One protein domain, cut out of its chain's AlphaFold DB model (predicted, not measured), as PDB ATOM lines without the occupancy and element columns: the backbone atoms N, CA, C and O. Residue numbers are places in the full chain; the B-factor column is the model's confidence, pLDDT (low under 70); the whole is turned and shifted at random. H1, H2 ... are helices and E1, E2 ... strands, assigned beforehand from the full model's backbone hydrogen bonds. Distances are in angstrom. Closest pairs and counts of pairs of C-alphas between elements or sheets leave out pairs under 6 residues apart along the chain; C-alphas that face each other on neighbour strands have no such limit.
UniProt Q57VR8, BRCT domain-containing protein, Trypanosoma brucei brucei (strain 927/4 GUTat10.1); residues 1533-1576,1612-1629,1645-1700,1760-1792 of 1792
ATOM      1  N   GLU A1533     -20.327 -37.782  16.013       91.58
ATOM      2  CA  GLU A1533     -19.684 -36.727  16.788       91.58
ATOM      3  C   GLU A1533     -19.875 -35.345  16.138       91.58
ATOM      4  O   GLU A1533     -19.685 -35.173  14.929       91.58
ATOM      5  N   ASN A1534     -20.200 -34.335  16.953       90.17
ATOM      6  CA  ASN A1534     -20.561 -32.968  16.538       90.17
ATOM      7  C   ASN A1534     -21.903 -32.841  15.789       90.17
ATOM      8  O   ASN A1534     -22.148 -31.807  15.157       90.17
ATOM      9  N   LYS A1535     -22.761 -33.869  15.852       92.27
ATOM     10  CA  LYS A1535     -24.136 -33.824  15.343       92.27
ATOM     11  C   LYS A1535     -25.130 -33.792  16.500       92.27
ATOM     12  O   LYS A1535     -24.986 -34.536  17.471       92.27
ATOM     13  N   TYR A1536     -26.146 -32.951  16.371       92.88
ATOM     14  CA  TYR A1536     -27.239 -32.846  17.331       92.88
ATOM     15  C   TYR A1536     -28.509 -33.395  16.699       92.88
ATOM     16  O   TYR A1536     -28.946 -32.912  15.660       92.88
ATOM     17  N   PHE A1537     -29.095 -34.418  17.300       93.17
ATOM     18  CA  PHE A1537     -30.291 -35.080  16.810       93.17
ATOM     19  C   PHE A1537     -31.503 -34.612  17.589       93.17
ATOM     20  O   PHE A1537     -31.470 -34.567  18.814       93.17
ATOM     21  N   ILE A1538     -32.586 -34.326  16.878       90.13
ATOM     22  CA  ILE A1538     -33.893 -34.080  17.475       90.13
ATOM     23  C   ILE A1538     -34.828 -35.172  16.968       90.13
ATOM     24  O   ILE A1538     -35.217 -35.184  15.798       90.13
ATOM     25  N   LEU A1539     -35.146 -36.124  17.838       89.57
ATOM     26  CA  LEU A1539     -36.032 -37.237  17.533       89.57
ATOM     27  C   LEU A1539     -37.485 -36.801  17.759       89.57
ATOM     28  O   LEU A1539     -37.907 -36.593  18.895       89.57
ATOM     29  N   VAL A1540     -38.239 -36.636  16.677       86.72
ATOM     30  CA  VAL A1540     -39.645 -36.235  16.709       86.72
ATOM     31  C   VAL A1540     -40.501 -37.478  16.527       86.72
ATOM     32  O   VAL A1540     -40.548 -38.064  15.445       86.72
ATOM     33  N   ILE A1541     -41.175 -37.878  17.599       84.67
ATOM     34  CA  ILE A1541     -42.104 -39.005  17.581       84.67
ATOM     35  C   ILE A1541     -43.488 -38.462  17.238       84.67
ATOM     36  O   ILE A1541     -44.031 -37.636  17.980       84.67
ATOM     37  N   VAL A1542     -44.050 -38.932  16.125       79.69
ATOM     38  CA  VAL A1542     -45.389 -38.553  15.671       79.69
ATOM     39  C   VAL A1542     -46.353 -39.683  16.019       79.69
ATOM     40  O   VAL A1542     -46.523 -40.621  15.251       79.69
ATOM     41  N   ALA A1543     -46.968 -39.628  17.198       71.36
ATOM     42  CA  ALA A1543     -47.965 -40.613  17.607       71.36
ATOM     43  C   ALA A1543     -49.096 -39.928  18.382       71.36
ATOM     44  O   ALA A1543     -48.829 -39.079  19.232       71.36
ATOM     45  N   ALA A1544     -50.348 -40.299  18.091       68.85
ATOM     46  CA  ALA A1544     -51.508 -39.840  18.859       68.85
ATOM     47  C   ALA A1544     -51.423 -40.330  20.314       68.85
ATOM     48  O   ALA A1544     -51.592 -39.541  21.242       68.85
ATOM     49  N   ASP A1545     -51.020 -41.594  20.481       67.95
ATOM     50  CA  ASP A1545     -50.800 -42.239  21.769       67.95
ATOM     51  C   ASP A1545     -49.370 -42.784  21.835       67.95
ATOM     52  O   ASP A1545     -48.908 -43.492  20.933       67.95
ATOM     53  N   ALA A1546     -48.649 -42.462  22.913       66.57
ATOM     54  CA  ALA A1546     -47.299 -42.956  23.172       66.57
ATOM     55  C   ALA A1546     -47.338 -44.459  23.490       66.57
ATOM     56  O   ALA A1546     -47.246 -44.871  24.648       66.57
ATOM     57  N   SER A1547     -47.509 -45.298  22.465       77.08
ATOM     58  CA  SER A1547     -47.470 -46.739  22.673       77.08
ATOM     59  C   SER A1547     -46.094 -47.132  23.239       77.08
ATOM     60  O   SER A1547     -45.066 -46.553  22.848       77.08
ATOM     61  N   PRO A1548     -46.029 -48.125  24.143       76.16
ATOM     62  CA  PRO A1548     -44.761 -48.611  24.679       76.16
ATOM     63  C   PRO A1548     -43.770 -49.010  23.578       76.16
ATOM     64  O   PRO A1548     -42.576 -48.760  23.710       76.16
ATOM     65  N   ALA A1549     -44.258 -49.547  22.454       75.37
ATOM     66  CA  ALA A1549     -43.433 -49.953  21.318       75.37
ATOM     67  C   ALA A1549     -42.741 -48.770  20.621       75.37
ATOM     68  O   ALA A1549     -41.552 -48.847  20.308       75.37
ATOM     69  N   VAL A1550     -43.460 -47.663  20.406       76.58
ATOM     70  CA  VAL A1550     -42.898 -46.435  19.818       76.58
ATOM     71  C   VAL A1550     -41.889 -45.804  20.777       76.58
ATOM     72  O   VAL A1550     -40.793 -45.418  20.374       76.58
ATOM     73  N   THR A1551     -42.211 -45.783  22.072       79.96
ATOM     74  CA  THR A1551     -41.314 -45.248  23.108       79.96
ATOM     75  C   THR A1551     -40.028 -46.074  23.213       79.96
ATOM     76  O   THR A1551     -38.932 -45.517  23.269       79.96
ATOM     77  N   ALA A1552     -40.134 -47.404  23.164       80.80
ATOM     78  CA  ALA A1552     -38.991 -48.311  23.200       80.80
ATOM     79  C   ALA A1552     -38.124 -48.198  21.931       80.80
ATOM     80  O   ALA A1552     -36.897 -48.169  22.016       80.80
ATOM     81  N   ARG A1553     -38.739 -48.035  20.749       79.88
ATOM     82  CA  ARG A1553     -38.026 -47.738  19.493       79.88
ATOM     83  C   ARG A1553     -37.250 -46.424  19.577       79.88
ATOM     84  O   ARG A1553     -36.085 -46.371  19.192       79.88
ATOM     85  N   ALA A1554     -37.876 -45.377  20.099       84.18
ATOM     86  CA  ALA A1554     -37.243 -44.079  20.259       84.18
ATOM     87  C   ALA A1554     -36.080 -44.115  21.262       84.18
ATOM     88  O   ALA A1554     -35.023 -43.541  20.997       84.18
ATOM     89  N   HIS A1555     -36.228 -44.854  22.367       88.22
ATOM     90  CA  HIS A1555     -35.128 -45.148  23.290       88.22
ATOM     91  C   HIS A1555     -33.977 -45.881  22.599       88.22
ATOM     92  O   HIS A1555     -32.817 -45.508  22.776       88.22
ATOM     93  N   SER A1556     -34.302 -46.867  21.767       87.84
ATOM     94  CA  SER A1556     -33.330 -47.652  21.017       87.84
ATOM     95  C   SER A1556     -32.529 -46.789  20.034       87.84
ATOM     96  O   SER A1556     -31.296 -46.779  20.046       87.84
ATOM     97  N   MET A1557     -33.215 -45.959  19.240       89.12
ATOM     98  CA  MET A1557     -32.569 -44.995  18.342       89.12
ATOM     99  C   MET A1557     -31.701 -43.995  19.100       89.12
ATOM    100  O   MET A1557     -30.578 -43.709  18.683       89.12
ATOM    101  N   ARG A1558     -32.208 -43.478  20.224       92.18
ATOM    102  CA  ARG A1558     -31.469 -42.566  21.092       92.18
ATOM    103  C   ARG A1558     -30.173 -43.204  21.579       92.18
ATOM    104  O   ARG A1558     -29.129 -42.568  21.483       92.18
ATOM    105  N   ASN A1559     -30.211 -44.452  22.038       92.39
ATOM    106  CA  ASN A1559     -29.015 -45.146  22.505       92.39
ATOM    107  C   ASN A1559     -27.978 -45.333  21.386       92.39
ATOM    108  O   ASN A1559     -26.791 -45.095  21.608       92.39
ATOM    109  N   VAL A1560     -28.405 -45.684  20.165       93.69
ATOM    110  CA  VAL A1560     -27.505 -45.800  18.998       93.69
ATOM    111  C   VAL A1560     -26.842 -44.460  18.666       93.69
ATOM    112  O   VAL A1560     -25.628 -44.403  18.458       93.69
ATOM    113  N   LEU A1561     -27.626 -43.383  18.626       94.68
ATOM    114  CA  LEU A1561     -27.148 -42.042  18.293       94.68
ATOM    115  C   LEU A1561     -26.212 -41.479  19.372       94.68
ATOM    116  O   LEU A1561     -25.133 -40.992  19.037       94.68
ATOM    117  N   GLU A1562     -26.578 -41.610  20.652       94.51
ATOM    118  CA  GLU A1562     -25.742 -41.182  21.782       94.51
ATOM    119  C   GLU A1562     -24.450 -42.001  21.881       94.51
ATOM    120  O   GLU A1562     -23.371 -41.438  22.071       94.51
ATOM    121  N   THR A1563     -24.527 -43.325  21.706       93.37
ATOM    122  CA  THR A1563     -23.340 -44.196  21.702       93.37
ATOM    123  C   THR A1563     -22.404 -43.844  20.541       93.37
ATOM    124  O   THR A1563     -21.186 -43.864  20.701       93.37
ATOM    125  N   GLY A1564     -22.953 -43.439  19.392       93.87
ATOM    126  CA  GLY A1564     -22.185 -42.916  18.263       93.87
ATOM    127  C   GLY A1564     -21.683 -41.476  18.426       93.87
ATOM    128  O   GLY A1564     -21.191 -40.918  17.448       93.87
ATOM    129  N   GLY A1565     -21.794 -40.862  19.608       93.83
ATOM    130  CA  GLY A1565     -21.267 -39.522  19.903       93.83
ATOM    131  C   GLY A1565     -22.196 -38.361  19.551       93.83
ATOM    132  O   GLY A1565     -21.781 -37.207  19.651       93.83
ATOM    133  N   GLY A1566     -23.429 -38.648  19.129       93.48
ATOM    134  CA  GLY A1566     -24.448 -37.638  18.881       93.48
ATOM    135  C   GLY A1566     -25.069 -37.128  20.177       93.48
ATOM    136  O   GLY A1566     -25.258 -37.884  21.128       93.48
ATOM    137  N   VAL A1567     -25.438 -35.851  20.216       92.02
ATOM    138  CA  VAL A1567     -26.296 -35.328  21.290       92.02
ATOM    139  C   VAL A1567     -27.736 -35.505  20.839       92.02
ATOM    140  O   VAL A1567     -28.091 -35.006  19.780       92.02
ATOM    141  N   VAL A1568     -28.555 -36.237  21.591       91.48
ATOM    142  CA  VAL A1568     -29.941 -36.523  21.203       91.48
ATOM    143  C   VAL A1568     -30.891 -35.815  22.150       91.48
ATOM    144  O   VAL A1568     -30.914 -36.096  23.347       91.48
ATOM    145  N   GLU A1569     -31.720 -34.942  21.599       89.34
ATOM    146  CA  GLU A1569     -32.963 -34.526  22.222       89.34
ATOM    147  C   GLU A1569     -34.126 -35.247  21.541       89.34
ATOM    148  O   GLU A1569     -34.045 -35.660  20.386       89.34
ATOM    149  N   TRP A1570     -35.222 -35.433  22.257       86.53
ATOM    150  CA  TRP A1570     -36.413 -36.073  21.717       86.53
ATOM    151  C   TRP A1570     -37.663 -35.354  22.209       86.53
ATOM    152  O   TRP A1570     -37.712 -34.868  23.342       86.53
ATOM    153  N   ALA A1571     -38.655 -35.254  21.336       79.49
ATOM    154  CA  ALA A1571     -39.909 -34.566  21.582       79.49
ATOM    155  C   ALA A1571     -41.065 -35.413  21.044       79.49
ATOM    156  O   ALA A1571     -40.975 -35.995  19.960       79.49
ATOM    157  N   MET A1572     -42.158 -35.470  21.803       77.87
ATOM    158  CA  MET A1572     -43.417 -36.048  21.331       77.87
ATOM    159  C   MET A1572     -44.308 -34.922  20.816       77.87
ATOM    160  O   MET A1572     -44.607 -33.997  21.574       77.87
ATOM    161  N   CYS A1573     -44.717 -35.009  19.548       69.07
ATOM    162  CA  CYS A1573     -45.622 -34.054  18.907       69.07
ATOM    163  C   CYS A1573     -47.017 -34.672  18.743       69.07
ATOM    164  O   CYS A1573     -47.153 -35.776  18.221       69.07
ATOM    165  N   TRP A1574     -48.051 -33.928  19.134       67.44
ATOM    166  CA  TRP A1574     -49.463 -34.321  19.063       67.44
ATOM    167  C   TRP A1574     -50.343 -33.210  18.466       67.44
ATOM    168  O   TRP A1574     -49.889 -32.073  18.298       67.44
ATOM    169  N   LYS A1575     -51.608 -33.519  18.147       57.30
ATOM    170  CA  LYS A1575     -52.574 -32.532  17.636       57.30
ATOM    171  C   LYS A1575     -53.026 -31.582  18.748       57.30
ATOM    172  O   LYS A1575     -53.529 -32.035  19.769       57.30
ATOM    173  N   ILE A1576     -52.930 -30.274  18.517       48.55
ATOM    174  CA  ILE A1576     -53.640 -29.269  19.321       48.55
ATOM    175  C   ILE A1576     -55.078 -29.232  18.791       48.55
ATOM    176  O   ILE A1576     -55.358 -28.590  17.783       48.55
ATOM    177  N   PRO A1612     -40.845 -34.586  28.114       62.39
ATOM    178  CA  PRO A1612     -41.726 -33.432  28.196       62.39
ATOM    179  C   PRO A1612     -42.500 -33.277  26.883       62.39
ATOM    180  O   PRO A1612     -41.928 -33.299  25.792       62.39
ATOM    181  N   ARG A1613     -43.821 -33.133  27.003       64.62
ATOM    182  CA  ARG A1613     -44.737 -32.855  25.890       64.62
ATOM    183  C   ARG A1613     -44.398 -31.470  25.334       64.62
ATOM    184  O   ARG A1613     -44.564 -30.479  26.042       64.62
ATOM    185  N   LYS A1614     -43.881 -31.396  24.104       69.22
ATOM    186  CA  LYS A1614     -43.501 -30.135  23.447       69.22
ATOM    187  C   LYS A1614     -44.405 -29.907  22.240       69.22
ATOM    188  O   LYS A1614     -44.593 -30.804  21.425       69.22
ATOM    189  N   SER A1615     -44.961 -28.704  22.119       69.59
ATOM    190  CA  SER A1615     -45.688 -28.321  20.906       69.59
ATOM    191  C   SER A1615     -44.706 -28.142  19.731       69.59
ATOM    192  O   SER A1615     -43.528 -27.856  19.973       69.59
ATOM    193  N   PRO A1616     -45.153 -28.240  18.465       66.40
ATOM    194  CA  PRO A1616     -44.313 -27.919  17.306       66.40
ATOM    195  C   PRO A1616     -43.681 -26.517  17.379       66.40
ATOM    196  O   PRO A1616     -42.541 -26.336  16.957       66.40
ATOM    197  N   ASN A1617     -44.374 -25.545  17.982       68.63
ATOM    198  CA  ASN A1617     -43.837 -24.199  18.216       68.63
ATOM    199  C   ASN A1617     -42.708 -24.213  19.256       68.63
ATOM    200  O   ASN A1617     -41.694 -23.560  19.079       68.63
ATOM    201  N   THR A1618     -42.820 -25.033  20.297       73.62
ATOM    202  CA  THR A1618     -41.746 -25.199  21.289       73.62
ATOM    203  C   THR A1618     -40.517 -25.889  20.684       73.62
ATOM    204  O   THR A1618     -39.386 -25.604  21.075       73.62
ATOM    205  N   LEU A1619     -40.720 -26.799  19.723       73.10
ATOM    206  CA  LEU A1619     -39.636 -27.401  18.937       73.10
ATOM    207  C   LEU A1619     -38.931 -26.341  18.078       73.10
ATOM    208  O   LEU A1619     -37.703 -26.329  18.010       73.10
ATOM    209  N   LEU A1620     -39.705 -25.440  17.459       69.91
ATOM    210  CA  LEU A1620     -39.175 -24.291  16.728       69.91
ATOM    211  C   LEU A1620     -38.339 -23.405  17.642       69.91
ATOM    212  O   LEU A1620     -37.205 -23.104  17.294       69.91
ATOM    213  N   ASP A1621     -38.873 -23.020  18.800       77.70
ATOM    214  CA  ASP A1621     -38.176 -22.162  19.755       77.70
ATOM    215  C   ASP A1621     -36.859 -22.800  20.192       77.70
ATOM    216  O   ASP A1621     -35.831 -22.132  20.236       77.70
ATOM    217  N   PHE A1622     -36.852 -24.115  20.422       78.57
ATOM    218  CA  PHE A1622     -35.629 -24.848  20.723       78.57
ATOM    219  C   PHE A1622     -34.604 -24.772  19.578       78.57
ATOM    220  O   PHE A1622     -33.448 -24.416  19.810       78.57
ATOM    221  N   VAL A1623     -35.016 -25.062  18.338       77.63
ATOM    222  CA  VAL A1623     -34.131 -24.974  17.165       77.63
ATOM    223  C   VAL A1623     -33.641 -23.537  16.962       77.63
ATOM    224  O   VAL A1623     -32.461 -23.326  16.696       77.63
ATOM    225  N   LEU A1624     -34.510 -22.544  17.146       77.41
ATOM    226  CA  LEU A1624     -34.174 -21.126  17.053       77.41
ATOM    227  C   LEU A1624     -33.189 -20.695  18.138       77.41
ATOM    228  O   LEU A1624     -32.303 -19.905  17.838       77.41
ATOM    229  N   VAL A1625     -33.293 -21.215  19.363       78.10
ATOM    230  CA  VAL A1625     -32.317 -20.957  20.433       78.10
ATOM    231  C   VAL A1625     -30.950 -21.542  20.069       78.10
ATOM    232  O   VAL A1625     -29.939 -20.860  20.224       78.10
ATOM    233  N   GLN A1626     -30.903 -22.762  19.517       75.19
ATOM    234  CA  GLN A1626     -29.642 -23.359  19.049       75.19
ATOM    235  C   GLN A1626     -29.041 -22.599  17.858       75.19
ATOM    236  O   GLN A1626     -27.820 -22.503  17.732       75.19
ATOM    237  N   ILE A1627     -29.892 -22.048  16.991       70.39
ATOM    238  CA  ILE A1627     -29.476 -21.251  15.839       70.39
ATOM    239  C   ILE A1627     -28.985 -19.867  16.272       70.39
ATOM    240  O   ILE A1627     -27.889 -19.488  15.889       70.39
ATOM    241  N   LYS A1628     -29.755 -19.105  17.057       68.08
ATOM    242  CA  LYS A1628     -29.397 -17.727  17.442       68.08
ATOM    243  C   LYS A1628     -28.089 -17.661  18.233       68.08
ATOM    244  O   LYS A1628     -27.427 -16.630  18.221       68.08
ATOM    245  N   GLY A1629     -27.710 -18.755  18.896       63.85
ATOM    246  CA  GLY A1629     -26.654 -18.714  19.897       63.85
ATOM    247  C   GLY A1629     -27.093 -17.863  21.091       63.85
ATOM    248  O   GLY A1629     -28.134 -17.204  21.084       63.85
ATOM    249  N   PRO A1645     -20.509 -26.718  20.557       70.20
ATOM    250  CA  PRO A1645     -20.349 -26.323  19.160       70.20
ATOM    251  C   PRO A1645     -20.885 -27.435  18.249       70.20
ATOM    252  O   PRO A1645     -20.242 -28.459  18.021       70.20
ATOM    253  N   THR A1646     -22.101 -27.241  17.754       76.18
ATOM    254  CA  THR A1646     -22.838 -28.229  16.969       76.18
ATOM    255  C   THR A1646     -22.710 -27.883  15.497       76.18
ATOM    256  O   THR A1646     -23.253 -26.875  15.069       76.18
ATOM    257  N   LYS A1647     -22.035 -28.713  14.693       83.47
ATOM    258  CA  LYS A1647     -21.870 -28.422  13.256       83.47
ATOM    259  C   LYS A1647     -23.155 -28.642  12.462       83.47
ATOM    260  O   LYS A1647     -23.437 -27.887  11.532       83.47
ATOM    261  N   GLU A1648     -23.903 -29.685  12.811       88.69
ATOM    262  CA  GLU A1648     -25.084 -30.136  12.075       88.69
ATOM    263  C   GLU A1648     -26.206 -30.519  13.049       88.69
ATOM    264  O   GLU A1648     -25.987 -31.330  13.953       88.69
ATOM    265  N   ILE A1649     -27.403 -29.961  12.850       88.23
ATOM    266  CA  ILE A1649     -28.627 -30.400  13.530       88.23
ATOM    267  C   ILE A1649     -29.405 -31.318  12.580       88.23
ATOM    268  O   ILE A1649     -29.662 -30.964  11.429       88.23
ATOM    269  N   ILE A1650     -29.794 -32.498  13.057       88.54
ATOM    270  CA  ILE A1650     -30.522 -33.512  12.298       88.54
ATOM    271  C   ILE A1650     -31.853 -33.811  12.984       88.54
ATOM    272  O   ILE A1650     -31.885 -34.325  14.099       88.54
ATOM    273  N   LEU A1651     -32.964 -33.556  12.305       87.45
ATOM    274  CA  LEU A1651     -34.283 -33.974  12.763       87.45
ATOM    275  C   LEU A1651     -34.648 -35.335  12.195       87.45
ATOM    276  O   LEU A1651     -34.581 -35.548  10.986       87.45
ATOM    277  N   LEU A1652     -35.051 -36.242  13.078       88.34
ATOM    278  CA  LEU A1652     -35.485 -37.589  12.734       88.34
ATOM    279  C   LEU A1652     -36.966 -37.722  13.057       88.34
ATOM    280  O   LEU A1652     -37.339 -37.679  14.226       88.34
ATOM    281  N   ILE A1653     -37.793 -37.881  12.028       85.27
ATOM    282  CA  ILE A1653     -39.234 -38.085  12.180       85.27
ATOM    283  C   ILE A1653     -39.498 -39.591  12.206       85.27
ATOM    284  O   ILE A1653     -39.212 -40.290  11.229       85.27
ATOM    285  N   ASP A1654     -40.013 -40.089  13.329       83.11
ATOM    286  CA  ASP A1654     -40.501 -41.464  13.440       83.11
ATOM    287  C   ASP A1654     -42.004 -41.477  13.147       83.11
ATOM    288  O   ASP A1654     -42.820 -41.074  13.978       83.11
ATOM    289  N   GLU A1655     -42.346 -41.869  11.918       73.21
ATOM    290  CA  GLU A1655     -43.724 -41.987  11.438       73.21
ATOM    291  C   GLU A1655     -44.206 -43.438  11.639       73.21
ATOM    292  O   GLU A1655     -43.549 -44.369  11.153       73.21
ATOM    293  N   PRO A1656     -45.341 -43.684  12.320       64.98
ATOM    294  CA  PRO A1656     -46.006 -44.978  12.241       64.98
ATOM    295  C   PRO A1656     -46.451 -45.230  10.792       64.98
ATOM    296  O   PRO A1656     -46.794 -44.303  10.066       64.98
ATOM    297  N   HIS A1657     -46.462 -46.493  10.356       60.89
ATOM    298  CA  HIS A1657     -46.810 -46.869   8.975       60.89
ATOM    299  C   HIS A1657     -48.257 -46.546   8.563       60.89
ATOM    300  O   HIS A1657     -48.609 -46.728   7.402       60.89
ATOM    301  N   GLN A1658     -49.099 -46.099   9.492       57.13
ATOM    302  CA  GLN A1658     -50.484 -45.756   9.216       57.13
ATOM    303  C   GLN A1658     -50.547 -44.296   8.751       57.13
ATOM    304  O   GLN A1658     -50.214 -43.387   9.511       57.13
ATOM    305  N   GLU A1659     -50.919 -44.082   7.484       56.14
ATOM    306  CA  GLU A1659     -51.112 -42.757   6.877       56.14
ATOM    307  C   GLU A1659     -52.334 -42.056   7.483       56.14
ATOM    308  O   GLU A1659     -53.376 -41.893   6.853       56.14
ATOM    309  N   ASP A1660     -52.223 -41.625   8.733       59.94
ATOM    310  CA  ASP A1660     -53.200 -40.712   9.295       59.94
ATOM    311  C   ASP A1660     -52.979 -39.328   8.679       59.94
ATOM    312  O   ASP A1660     -51.853 -38.829   8.613       59.94
ATOM    313  N   ALA A1661     -54.063 -38.653   8.283       69.47
ATOM    314  CA  ALA A1661     -54.038 -37.257   7.822       69.47
ATOM    315  C   ALA A1661     -53.290 -36.325   8.802       69.47
ATOM    316  O   ALA A1661     -52.727 -35.303   8.407       69.47
ATOM    317  N   LEU A1662     -53.232 -36.726  10.076       62.76
ATOM    318  CA  LEU A1662     -52.426 -36.119  11.126       62.76
ATOM    319  C   LEU A1662     -50.925 -36.072  10.790       62.76
ATOM    320  O   LEU A1662     -50.287 -35.052  11.032       62.76
ATOM    321  N   VAL A1663     -50.353 -37.142  10.234       63.93
ATOM    322  CA  VAL A1663     -48.925 -37.217   9.879       63.93
ATOM    323  C   VAL A1663     -48.609 -36.226   8.764       63.93
ATOM    324  O   VAL A1663     -47.622 -35.500   8.855       63.93
ATOM    325  N   GLY A1664     -49.479 -36.124   7.753       72.18
ATOM    326  CA  GLY A1664     -49.359 -35.124   6.688       72.18
ATOM    327  C   GLY A1664     -49.438 -33.688   7.219       72.18
ATOM    328  O   GLY A1664     -48.625 -32.845   6.839       72.18
ATOM    329  N   GLU A1665     -50.359 -33.421   8.149       71.63
ATOM    330  CA  GLU A1665     -50.515 -32.114   8.800       71.63
ATOM    331  C   GLU A1665     -49.299 -31.756   9.669       71.63
ATOM    332  O   GLU A1665     -48.785 -30.642   9.584       71.63
ATOM    333  N   ILE A1666     -48.780 -32.710  10.447       66.50
ATOM    334  CA  ILE A1666     -47.581 -32.527  11.273       66.50
ATOM    335  C   ILE A1666     -46.349 -32.343  10.391       66.50
ATOM    336  O   ILE A1666     -45.565 -31.434  10.644       66.50
ATOM    337  N   ARG A1667     -46.189 -33.131   9.323       68.45
ATOM    338  CA  ARG A1667     -45.094 -32.967   8.359       68.45
ATOM    339  C   ARG A1667     -45.162 -31.597   7.687       68.45
ATOM    340  O   ARG A1667     -44.152 -30.900   7.649       68.45
ATOM    341  N   GLY A1668     -46.340 -31.177   7.228       77.19
ATOM    342  CA  GLY A1668     -46.559 -29.845   6.661       77.19
ATOM    343  C   GLY A1668     -46.292 -28.723   7.669       77.19
ATOM    344  O   GLY A1668     -45.655 -27.726   7.332       77.19
ATOM    345  N   GLY A1669     -46.713 -28.904   8.923       75.04
ATOM    346  CA  GLY A1669     -46.440 -27.986  10.026       75.04
ATOM    347  C   GLY A1669     -44.947 -27.866  10.311       75.04
ATOM    348  O   GLY A1669     -44.418 -26.761  10.335       75.04
ATOM    349  N   ILE A1670     -44.248 -28.994  10.434       69.20
ATOM    350  CA  ILE A1670     -42.801 -29.067  10.650       69.20
ATOM    351  C   ILE A1670     -42.046 -28.392   9.494       69.20
ATOM    352  O   ILE A1670     -41.163 -27.576   9.743       69.20
ATOM    353  N   VAL A1671     -42.416 -28.660   8.238       69.16
ATOM    354  CA  VAL A1671     -41.791 -28.023   7.065       69.16
ATOM    355  C   VAL A1671     -42.015 -26.507   7.062       69.16
ATOM    356  O   VAL A1671     -41.052 -25.762   6.896       69.16
ATOM    357  N   LYS A1672     -43.239 -26.023   7.324       73.49
ATOM    358  CA  LYS A1672     -43.531 -24.576   7.417       73.49
ATOM    359  C   LYS A1672     -42.754 -23.899   8.541       73.49
ATOM    360  O   LYS A1672     -42.197 -22.818   8.358       73.49
ATOM    361  N   VAL A1673     -42.700 -24.552   9.696       67.14
ATOM    362  CA  VAL A1673     -41.913 -24.127  10.851       67.14
ATOM    363  C   VAL A1673     -40.431 -24.023  10.465       67.14
ATOM    364  O   VAL A1673     -39.801 -23.007  10.747       67.14
ATOM    365  N   PHE A1674     -39.884 -24.986   9.719       71.36
ATOM    366  CA  PHE A1674     -38.498 -24.928   9.239       71.36
ATOM    367  C   PHE A1674     -38.236 -23.865   8.180       71.36
ATOM    368  O   PHE A1674     -37.178 -23.233   8.209       71.36
ATOM    369  N   GLN A1675     -39.190 -23.623   7.284       71.94
ATOM    370  CA  GLN A1675     -39.123 -22.514   6.336       71.94
ATOM    371  C   GLN A1675     -39.010 -21.180   7.091       71.94
ATOM    372  O   GLN A1675     -38.123 -20.378   6.808       71.94
ATOM    373  N   ASN A1676     -39.830 -20.996   8.132       71.68
ATOM    374  CA  ASN A1676     -39.794 -19.816   8.994       71.68
ATOM    375  C   ASN A1676     -38.478 -19.726   9.789       71.68
ATOM    376  O   ASN A1676     -37.861 -18.666   9.843       71.68
ATOM    377  N   ALA A1677     -37.979 -20.840  10.340       68.32
ATOM    378  CA  ALA A1677     -36.684 -20.878  11.027       68.32
ATOM    379  C   ALA A1677     -35.534 -20.431  10.112       68.32
ATOM    380  O   ALA A1677     -34.680 -19.638  10.511       68.32
ATOM    381  N   LYS A1678     -35.543 -20.906   8.860       71.32
ATOM    382  CA  LYS A1678     -34.588 -20.510   7.821       71.32
ATOM    383  C   LYS A1678     -34.678 -19.013   7.526       71.32
ATOM    384  O   LYS A1678     -33.648 -18.351   7.455       71.32
ATOM    385  N   GLU A1679     -35.881 -18.468   7.378       76.13
ATOM    386  CA  GLU A1679     -36.079 -17.033   7.150       76.13
ATOM    387  C   GLU A1679     -35.609 -16.182   8.334       76.13
ATOM    388  O   GLU A1679     -34.911 -15.188   8.135       76.13
ATOM    389  N   GLN A1680     -35.941 -16.574   9.566       70.70
ATOM    390  CA  GLN A1680     -35.504 -15.868  10.773       70.70
ATOM    391  C   GLN A1680     -33.989 -15.894  10.938       70.70
ATOM    392  O   GLN A1680     -33.400 -14.898  11.341       70.70
ATOM    393  N   LEU A1681     -33.351 -17.003  10.582       67.10
ATOM    394  CA  LEU A1681     -31.903 -17.127  10.571       67.10
ATOM    395  C   LEU A1681     -31.251 -16.236   9.510       67.10
ATOM    396  O   LEU A1681     -30.259 -15.572   9.792       67.10
ATOM    397  N   VAL A1682     -31.822 -16.174   8.305       73.20
ATOM    398  CA  VAL A1682     -31.364 -15.234   7.271       73.20
ATOM    399  C   VAL A1682     -31.512 -13.791   7.759       73.20
ATOM    400  O   VAL A1682     -30.594 -12.998   7.563       73.20
ATOM    401  N   ARG A1683     -32.609 -13.452   8.452       74.71
ATOM    402  CA  ARG A1683     -32.786 -12.126   9.073       74.71
ATOM    403  C   ARG A1683     -31.762 -11.862  10.172       74.71
ATOM    404  O   ARG A1683     -31.137 -10.811  10.146       74.71
ATOM    405  N   ALA A1684     -31.534 -12.812  11.076       67.09
ATOM    406  CA  ALA A1684     -30.529 -12.690  12.133       67.09
ATOM    407  C   ALA A1684     -29.122 -12.500  11.543       67.09
ATOM    408  O   ALA A1684     -28.365 -11.652  12.004       67.09
ATOM    409  N   LYS A1685     -28.800 -13.204  10.449       72.09
ATOM    410  CA  LYS A1685     -27.558 -13.000   9.693       72.09
ATOM    411  C   LYS A1685     -27.481 -11.596   9.096       72.09
ATOM    412  O   LYS A1685     -26.444 -10.952   9.221       72.09
ATOM    413  N   GLN A1686     -28.543 -11.117   8.450       76.84
ATOM    414  CA  GLN A1686     -28.589  -9.760   7.897       76.84
ATOM    415  C   GLN A1686     -28.437  -8.699   8.993       76.84
ATOM    416  O   GLN A1686     -27.748  -7.704   8.783       76.84
ATOM    417  N   GLU A1687     -29.019  -8.926  10.170       78.49
ATOM    418  CA  GLU A1687     -28.887  -8.041  11.324       78.49
ATOM    419  C   GLU A1687     -27.461  -8.059  11.889       78.49
ATOM    420  O   GLU A1687     -26.883  -6.998  12.111       78.49
ATOM    421  N   ALA A1688     -26.849  -9.236  12.040       71.73
ATOM    422  CA  ALA A1688     -25.464  -9.378  12.487       71.73
ATOM    423  C   ALA A1688     -24.471  -8.761  11.486       71.73
ATOM    424  O   ALA A1688     -23.551  -8.044  11.877       71.73
ATOM    425  N   GLN A1689     -24.685  -8.962  10.182       77.58
ATOM    426  CA  GLN A1689     -23.906  -8.311   9.124       77.58
ATOM    427  C   GLN A1689     -24.127  -6.793   9.111       77.58
ATOM    428  O   GLN A1689     -23.181  -6.039   8.887       77.58
ATOM    429  N   GLY A1690     -25.351  -6.337   9.382       83.84
ATOM    430  CA  GLY A1690     -25.686  -4.925   9.546       83.84
ATOM    431  C   GLY A1690     -24.960  -4.294  10.733       83.84
ATOM    432  O   GLY A1690     -24.352  -3.238  10.571       83.84
ATOM    433  N   LYS A1691     -24.944  -4.971  11.890       82.23
ATOM    434  CA  LYS A1691     -24.191  -4.561  13.087       82.23
ATOM    435  C   LYS A1691     -22.691  -4.511  12.804       82.23
ATOM    436  O   LYS A1691     -22.084  -3.473  13.033       82.23
ATOM    437  N   MET A1692     -22.123  -5.550  12.188       76.15
ATOM    438  CA  MET A1692     -20.700  -5.579  11.828       76.15
ATOM    439  C   MET A1692     -20.335  -4.460  10.838       76.15
ATOM    440  O   MET A1692     -19.298  -3.811  10.971       76.15
ATOM    441  N   ARG A1693     -21.198  -4.176   9.854       83.15
ATOM    442  CA  ARG A1693     -20.993  -3.063   8.916       83.15
ATOM    443  C   ARG A1693     -21.116  -1.704   9.608       83.15
ATOM    444  O   ARG A1693     -20.359  -0.799   9.271       83.15
ATOM    445  N   GLY A1694     -22.033  -1.569  10.567       84.64
ATOM    446  CA  GLY A1694     -22.188  -0.378  11.402       84.64
ATOM    447  C   GLY A1694     -20.973  -0.137  12.298       84.64
ATOM    448  O   GLY A1694     -20.480   0.985  12.359       84.64
ATOM    449  N   GLU A1695     -20.427  -1.186  12.910       81.68
ATOM    450  CA  GLU A1695     -19.189  -1.122  13.694       81.68
ATOM    451  C   GLU A1695     -17.990  -0.755  12.811       81.68
ATOM    452  O   GLU A1695     -17.236   0.152  13.152       81.68
ATOM    453  N   LEU A1696     -17.857  -1.360  11.624       77.83
ATOM    454  CA  LEU A1696     -16.818  -0.995  10.653       77.83
ATOM    455  C   LEU A1696     -16.950   0.460  10.172       77.83
ATOM    456  O   LEU A1696     -15.938   1.143  10.017       77.83
ATOM    457  N   GLN A1697     -18.171   0.963   9.967       82.65
ATOM    458  CA  GLN A1697     -18.404   2.366   9.604       82.65
ATOM    459  C   GLN A1697     -18.122   3.325  10.761       82.65
ATOM    460  O   GLN A1697     -17.546   4.385  10.525       82.65
ATOM    461  N   GLN A1698     -18.461   2.966  12.000       77.12
ATOM    462  CA  GLN A1698     -18.092   3.766  13.169       77.12
ATOM    463  C   GLN A1698     -16.577   3.802  13.361       77.12
ATOM    464  O   GLN A1698     -16.030   4.861  13.658       77.12
ATOM    465  N   VAL A1699     -15.879   2.687  13.130       76.62
ATOM    466  CA  VAL A1699     -14.410   2.651  13.152       76.62
ATOM    467  C   VAL A1699     -13.827   3.517  12.029       76.62
ATOM    468  O   VAL A1699     -12.901   4.285  12.283       76.62
ATOM    469  N   ALA A1700     -14.412   3.488  10.826       72.91
ATOM    470  CA  ALA A1700     -13.996   4.347   9.718       72.91
ATOM    471  C   ALA A1700     -14.228   5.847  10.013       72.91
ATOM    472  O   ALA A1700     -13.302   6.646   9.882       72.91
ATOM    473  N   PRO A1760     -24.311 -17.841  14.550       60.89
ATOM    474  CA  PRO A1760     -24.886 -19.163  14.773       60.89
ATOM    475  C   PRO A1760     -23.791 -20.240  14.794       60.89
ATOM    476  O   PRO A1760     -22.961 -20.314  13.887       60.89
ATOM    477  N   HIS A1761     -23.804 -21.121  15.799       69.64
ATOM    478  CA  HIS A1761     -22.858 -22.245  15.876       69.64
ATOM    479  C   HIS A1761     -23.162 -23.374  14.877       69.64
ATOM    480  O   HIS A1761     -22.300 -24.217  14.632       69.64
ATOM    481  N   VAL A1762     -24.369 -23.384  14.301       76.61
ATOM    482  CA  VAL A1762     -24.899 -24.455  13.448       76.61
ATOM    483  C   VAL A1762     -24.702 -24.118  11.972       76.61
ATOM    484  O   VAL A1762     -25.187 -23.090  11.507       76.61
ATOM    485  N   GLY A1763     -24.031 -24.997  11.220       78.15
ATOM    486  CA  GLY A1763     -23.770 -24.806   9.785       78.15
ATOM    487  C   GLY A1763     -24.776 -25.490   8.851       78.15
ATOM    488  O   GLY A1763     -24.960 -25.061   7.713       78.15
ATOM    489  N   VAL A1764     -25.449 -26.554   9.297       83.18
ATOM    490  CA  VAL A1764     -26.434 -27.284   8.478       83.18
ATOM    491  C   VAL A1764     -27.569 -27.810   9.352       83.18
ATOM    492  O   VAL A1764     -27.333 -28.323  10.446       83.18
ATOM    493  N   LEU A1765     -28.797 -27.716   8.846       81.98
ATOM    494  CA  LEU A1765     -29.991 -28.315   9.430       81.98
ATOM    495  C   LEU A1765     -30.611 -29.287   8.417       81.98
ATOM    496  O   LEU A1765     -30.969 -28.878   7.315       81.98
ATOM    497  N   SER A1766     -30.753 -30.563   8.771       86.66
ATOM    498  CA  SER A1766     -31.283 -31.601   7.874       86.66
ATOM    499  C   SER A1766     -32.428 -32.374   8.525       86.66
ATOM    500  O   SER A1766     -32.368 -32.695   9.705       86.66
ATOM    501  N   VAL A1767     -33.458 -32.719   7.757       82.96
ATOM    502  CA  VAL A1767     -34.621 -33.498   8.206       82.96
ATOM    503  C   VAL A1767     -34.634 -34.836   7.475       82.96
ATOM    504  O   VAL A1767     -34.549 -34.874   6.248       82.96
ATOM    505  N   PHE A1768     -34.771 -35.937   8.207       85.80
ATOM    506  CA  PHE A1768     -34.875 -37.286   7.657       85.80
ATOM    507  C   PHE A1768     -35.964 -38.103   8.363       85.80
ATOM    508  O   PHE A1768     -36.425 -37.755   9.450       85.80
ATOM    509  N   LYS A1769     -36.341 -39.230   7.753       84.60
ATOM    510  CA  LYS A1769     -37.112 -40.286   8.422       84.60
ATOM    511  C   LYS A1769     -36.230 -41.089   9.389       84.60
ATOM    512  O   LYS A1769     -35.004 -41.079   9.276       84.60
ATOM    513  N   SER A1770     -36.837 -41.785  10.348       78.98
ATOM    514  CA  SER A1770     -36.137 -42.551  11.395       78.98
ATOM    515  C   SER A1770     -35.234 -43.680  10.865       78.98
ATOM    516  O   SER A1770     -34.176 -43.956  11.438       78.98
ATOM    517  N   ASP A1771     -35.561 -44.262   9.708       78.77
ATOM    518  CA  ASP A1771     -34.721 -45.227   8.981       78.77
ATOM    519  C   ASP A1771     -33.345 -44.654   8.575       78.77
ATOM    520  O   ASP A1771     -32.411 -45.402   8.239       78.77
ATOM    521  N   TRP A1772     -33.174 -43.325   8.662       82.17
ATOM    522  CA  TRP A1772     -31.911 -42.613   8.505       82.17
ATOM    523  C   TRP A1772     -30.775 -43.205   9.343       82.17
ATOM    524  O   TRP A1772     -29.668 -43.373   8.833       82.17
ATOM    525  N   VAL A1773     -31.026 -43.613  10.582       78.45
ATOM    526  CA  VAL A1773     -29.955 -44.123  11.451       78.45
ATOM    527  C   VAL A1773     -29.329 -45.386  10.849       78.45
ATOM    528  O   VAL A1773     -28.124 -45.437  10.588       78.45
ATOM    529  N   THR A1774     -30.161 -46.361  10.492       72.24
ATOM    530  CA  THR A1774     -29.717 -47.680  10.021       72.24
ATOM    531  C   THR A1774     -29.018 -47.609   8.677       72.24
ATOM    532  O   THR A1774     -27.891 -48.087   8.546       72.24
ATOM    533  N   LEU A1775     -29.625 -46.968   7.668       74.06
ATOM    534  CA  LEU A1775     -28.934 -46.892   6.370       74.06
ATOM    535  C   LEU A1775     -27.694 -45.960   6.397       74.06
ATOM    536  O   LEU A1775     -26.845 -46.108   5.527       74.06
ATOM    537  N   SER A1776     -27.547 -45.048   7.377       78.39
ATOM    538  CA  SER A1776     -26.338 -44.214   7.523       78.39
ATOM    539  C   SER A1776     -25.191 -45.045   8.080       78.39
ATOM    540  O   SER A1776     -24.075 -44.981   7.568       78.39
ATOM    541  N   ILE A1777     -25.486 -45.901   9.064       75.24
ATOM    542  CA  ILE A1777     -24.553 -46.919   9.564       75.24
ATOM    543  C   ILE A1777     -24.161 -47.887   8.438       75.24
ATOM    544  O   ILE A1777     -22.992 -48.227   8.292       75.24
ATOM    545  N   GLN A1778     -25.111 -48.266   7.582       76.34
ATOM    546  CA  GLN A1778     -24.853 -49.134   6.427       76.34
ATOM    547  C   GLN A1778     -24.204 -48.422   5.228       76.34
ATOM    548  O   GLN A1778     -23.998 -49.060   4.196       76.34
ATOM    549  N   GLN A1779     -23.919 -47.116   5.330       79.36
ATOM    550  CA  GLN A1779     -23.406 -46.271   4.242       79.36
ATOM    551  C   GLN A1779     -24.218 -46.366   2.935       79.36
ATOM    552  O   GLN A1779     -23.679 -46.249   1.834       79.36
ATOM    553  N   ARG A1780     -25.535 -46.573   3.025       66.59
ATOM    554  CA  ARG A1780     -26.414 -46.513   1.853       66.59
ATOM    555  C   ARG A1780     -26.807 -45.062   1.589       66.59
ATOM    556  O   ARG A1780     -26.971 -44.271   2.517       66.59
ATOM    557  N   ARG A1781     -26.968 -44.718   0.309       54.96
ATOM    558  CA  ARG A1781     -27.400 -43.379  -0.111       54.96
ATOM    559  C   ARG A1781     -28.796 -43.084   0.434       54.96
ATOM    560  O   ARG A1781     -29.660 -43.957   0.399       54.96
ATOM    561  N   LYS A1782     -29.008 -41.852   0.893       61.65
ATOM    562  CA  LYS A1782     -30.310 -41.365   1.354       61.65
ATOM    563  C   LYS A1782     -30.516 -39.929   0.922       61.65
ATOM    564  O   LYS A1782     -29.574 -39.139   0.981       61.65
ATOM    565  N   ALA A1783     -31.746 -39.610   0.549       63.00
ATOM    566  CA  ALA A1783     -32.170 -38.235   0.386       63.00
ATOM    567  C   ALA A1783     -32.731 -37.729   1.728       63.00
ATOM    568  O   ALA A1783     -33.548 -38.427   2.336       63.00
ATOM    569  N   PRO A1784     -32.287 -36.566   2.227       67.78
ATOM    570  CA  PRO A1784     -33.021 -35.852   3.264       67.78
ATOM    571  C   PRO A1784     -34.425 -35.511   2.771       67.78
ATOM    572  O   PRO A1784     -34.619 -35.237   1.591       67.78
ATOM    573  N   LEU A1785     -35.397 -35.505   3.683       65.93
ATOM    574  CA  LEU A1785     -36.719 -34.933   3.415       65.93
ATOM    575  C   LEU A1785     -36.603 -33.430   3.141       65.93
ATOM    576  O   LEU A1785     -37.364 -32.884   2.353       65.93
ATOM    577  N   CYS A1786     -35.658 -32.768   3.811       68.75
ATOM    578  CA  CYS A1786     -35.315 -31.369   3.609       68.75
ATOM    579  C   CYS A1786     -33.894 -31.124   4.134       68.75
ATOM    580  O   CYS A1786     -33.540 -31.630   5.198       68.75
ATOM    581  N   THR A1787     -33.089 -30.332   3.427       74.52
ATOM    582  CA  THR A1787     -31.823 -29.809   3.955       74.52
ATOM    583  C   THR A1787     -31.797 -28.304   3.798       74.52
ATOM    584  O   THR A1787     -31.995 -27.758   2.714       74.52
ATOM    585  N   VAL A1788     -31.508 -27.630   4.900       69.68
ATOM    586  CA  VAL A1788     -31.294 -26.197   4.974       69.68
ATOM    587  C   VAL A1788     -29.816 -25.978   5.279       69.68
ATOM    588  O   VAL A1788     -29.361 -26.151   6.410       69.68
ATOM    589  N   ASN A1789     -29.049 -25.606   4.252       71.39
ATOM    590  CA  ASN A1789     -27.678 -25.142   4.446       71.39
ATOM    591  C   ASN A1789     -27.715 -23.770   5.121       71.39
ATOM    592  O   ASN A1789     -28.236 -22.807   4.555       71.39
ATOM    593  N   ILE A1790     -27.139 -23.689   6.316       64.36
ATOM    594  CA  ILE A1790     -26.927 -22.436   7.031       64.36
ATOM    595  C   ILE A1790     -25.579 -21.911   6.538       64.36
ATOM    596  O   ILE A1790     -24.542 -22.071   7.174       64.36
ATOM    597  N   SER A1791     -25.560 -21.381   5.313       57.51
ATOM    598  CA  SER A1791     -24.346 -20.783   4.753       57.51
ATOM    599  C   SER A1791     -23.943 -19.581   5.615       57.51
ATOM    600  O   SER A1791     -24.669 -18.576   5.627       57.51
ATOM    601  N   LEU A1792     -22.820 -19.705   6.333       44.57
ATOM    602  CA  LEU A1792     -22.158 -18.633   7.091       44.57
ATOM    603  C   LEU A1792     -21.752 -17.466   6.191       44.57
ATOM    604  O   LEU A1792     -21.483 -17.679   4.990       44.57
TER     605      LEU A1792
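What this domain is: This is residues 1533 to 1576, 1612 to 1629, 1645 to 1700 and 1760 to 1792 of the 1792 residues of the protein "BRCT domain-containing protein" of Trypanosoma brucei brucei (strain 927/4 GUTat10.1) (UniProt Q57VR8). A twisted sheet of five strands has H1 over one face and H2 with part of H3 over the other, making three layers, and residues 1686 to 1700 of the long H3 stick out as an arm. The printed part has 151 residues with four named helices and five named strands, in the order E1 H1 E2 H2 E3 H3 E4 H4 E5; the mixed sheet runs E2, E1, E3, E4, E5. The class is mixed, helices and strands; the whole is compact, with a radius of gyration of the C-alphas of 17.2 A, yet elongated, spanning 63 by 35 by 28 A.

How they stand to each other: E1, residues 1535 to 1542, H1, 1548 to 1563, and E2, 1567 to 1573, form a strand-helix-strand unit, parallel neighbour strands with a helix between, its crossover right-handed. N 1539 and O 1569 are 2.8 A apart. H1's height over the sheet is 9.8 A; its closest C-alpha pair with E2 is Arg 1558 and Val 1568, 6.2 A. On the opposite face, H2, residues 1616 to 1628, touches residues 1669 to 1684 of H3, 1661 to 1700, at a shallow tilt of 25 degrees; the closest C-alphas, of Leu 1620 and Val 1673, are 6.5 A apart. E3, residues 1648 to 1654, is parallel to E1, with N 1538 and O 1650 at 2.9 A, and to E4, 1764 to 1769, with N 1651 and O 1766 at 2.8 A. H4, residues 1772 to 1777, only grazes the sheet. E5, residues 1786 to 1789, is antiparallel to E4, with N 1788 and O 1765 at 2.8 A. In H1, H2, H3 and H4 every O i to N i+4 pair is within hydrogen-bond range.

Where its parts are: E1 begins at C-alpha 1535 (-24.136, -33.824, 15.343). From first to last C-alpha, E1 measures 21.8 A, H1 22.1 A and H3 57.8 A, ending at (-13.996, 4.347, 9.718).

The domain as a whole: Cuts leave C-alpha gaps of 15.4 A from 1576 to 1612, 9.9 A from 1629 to 1645 and 26.4 A from 1700 to 1760. Of the links printed whole, none is long. Mean pLDDT of the printed part is 76.1; 45 residues are under 70, among them 1656 to 1663.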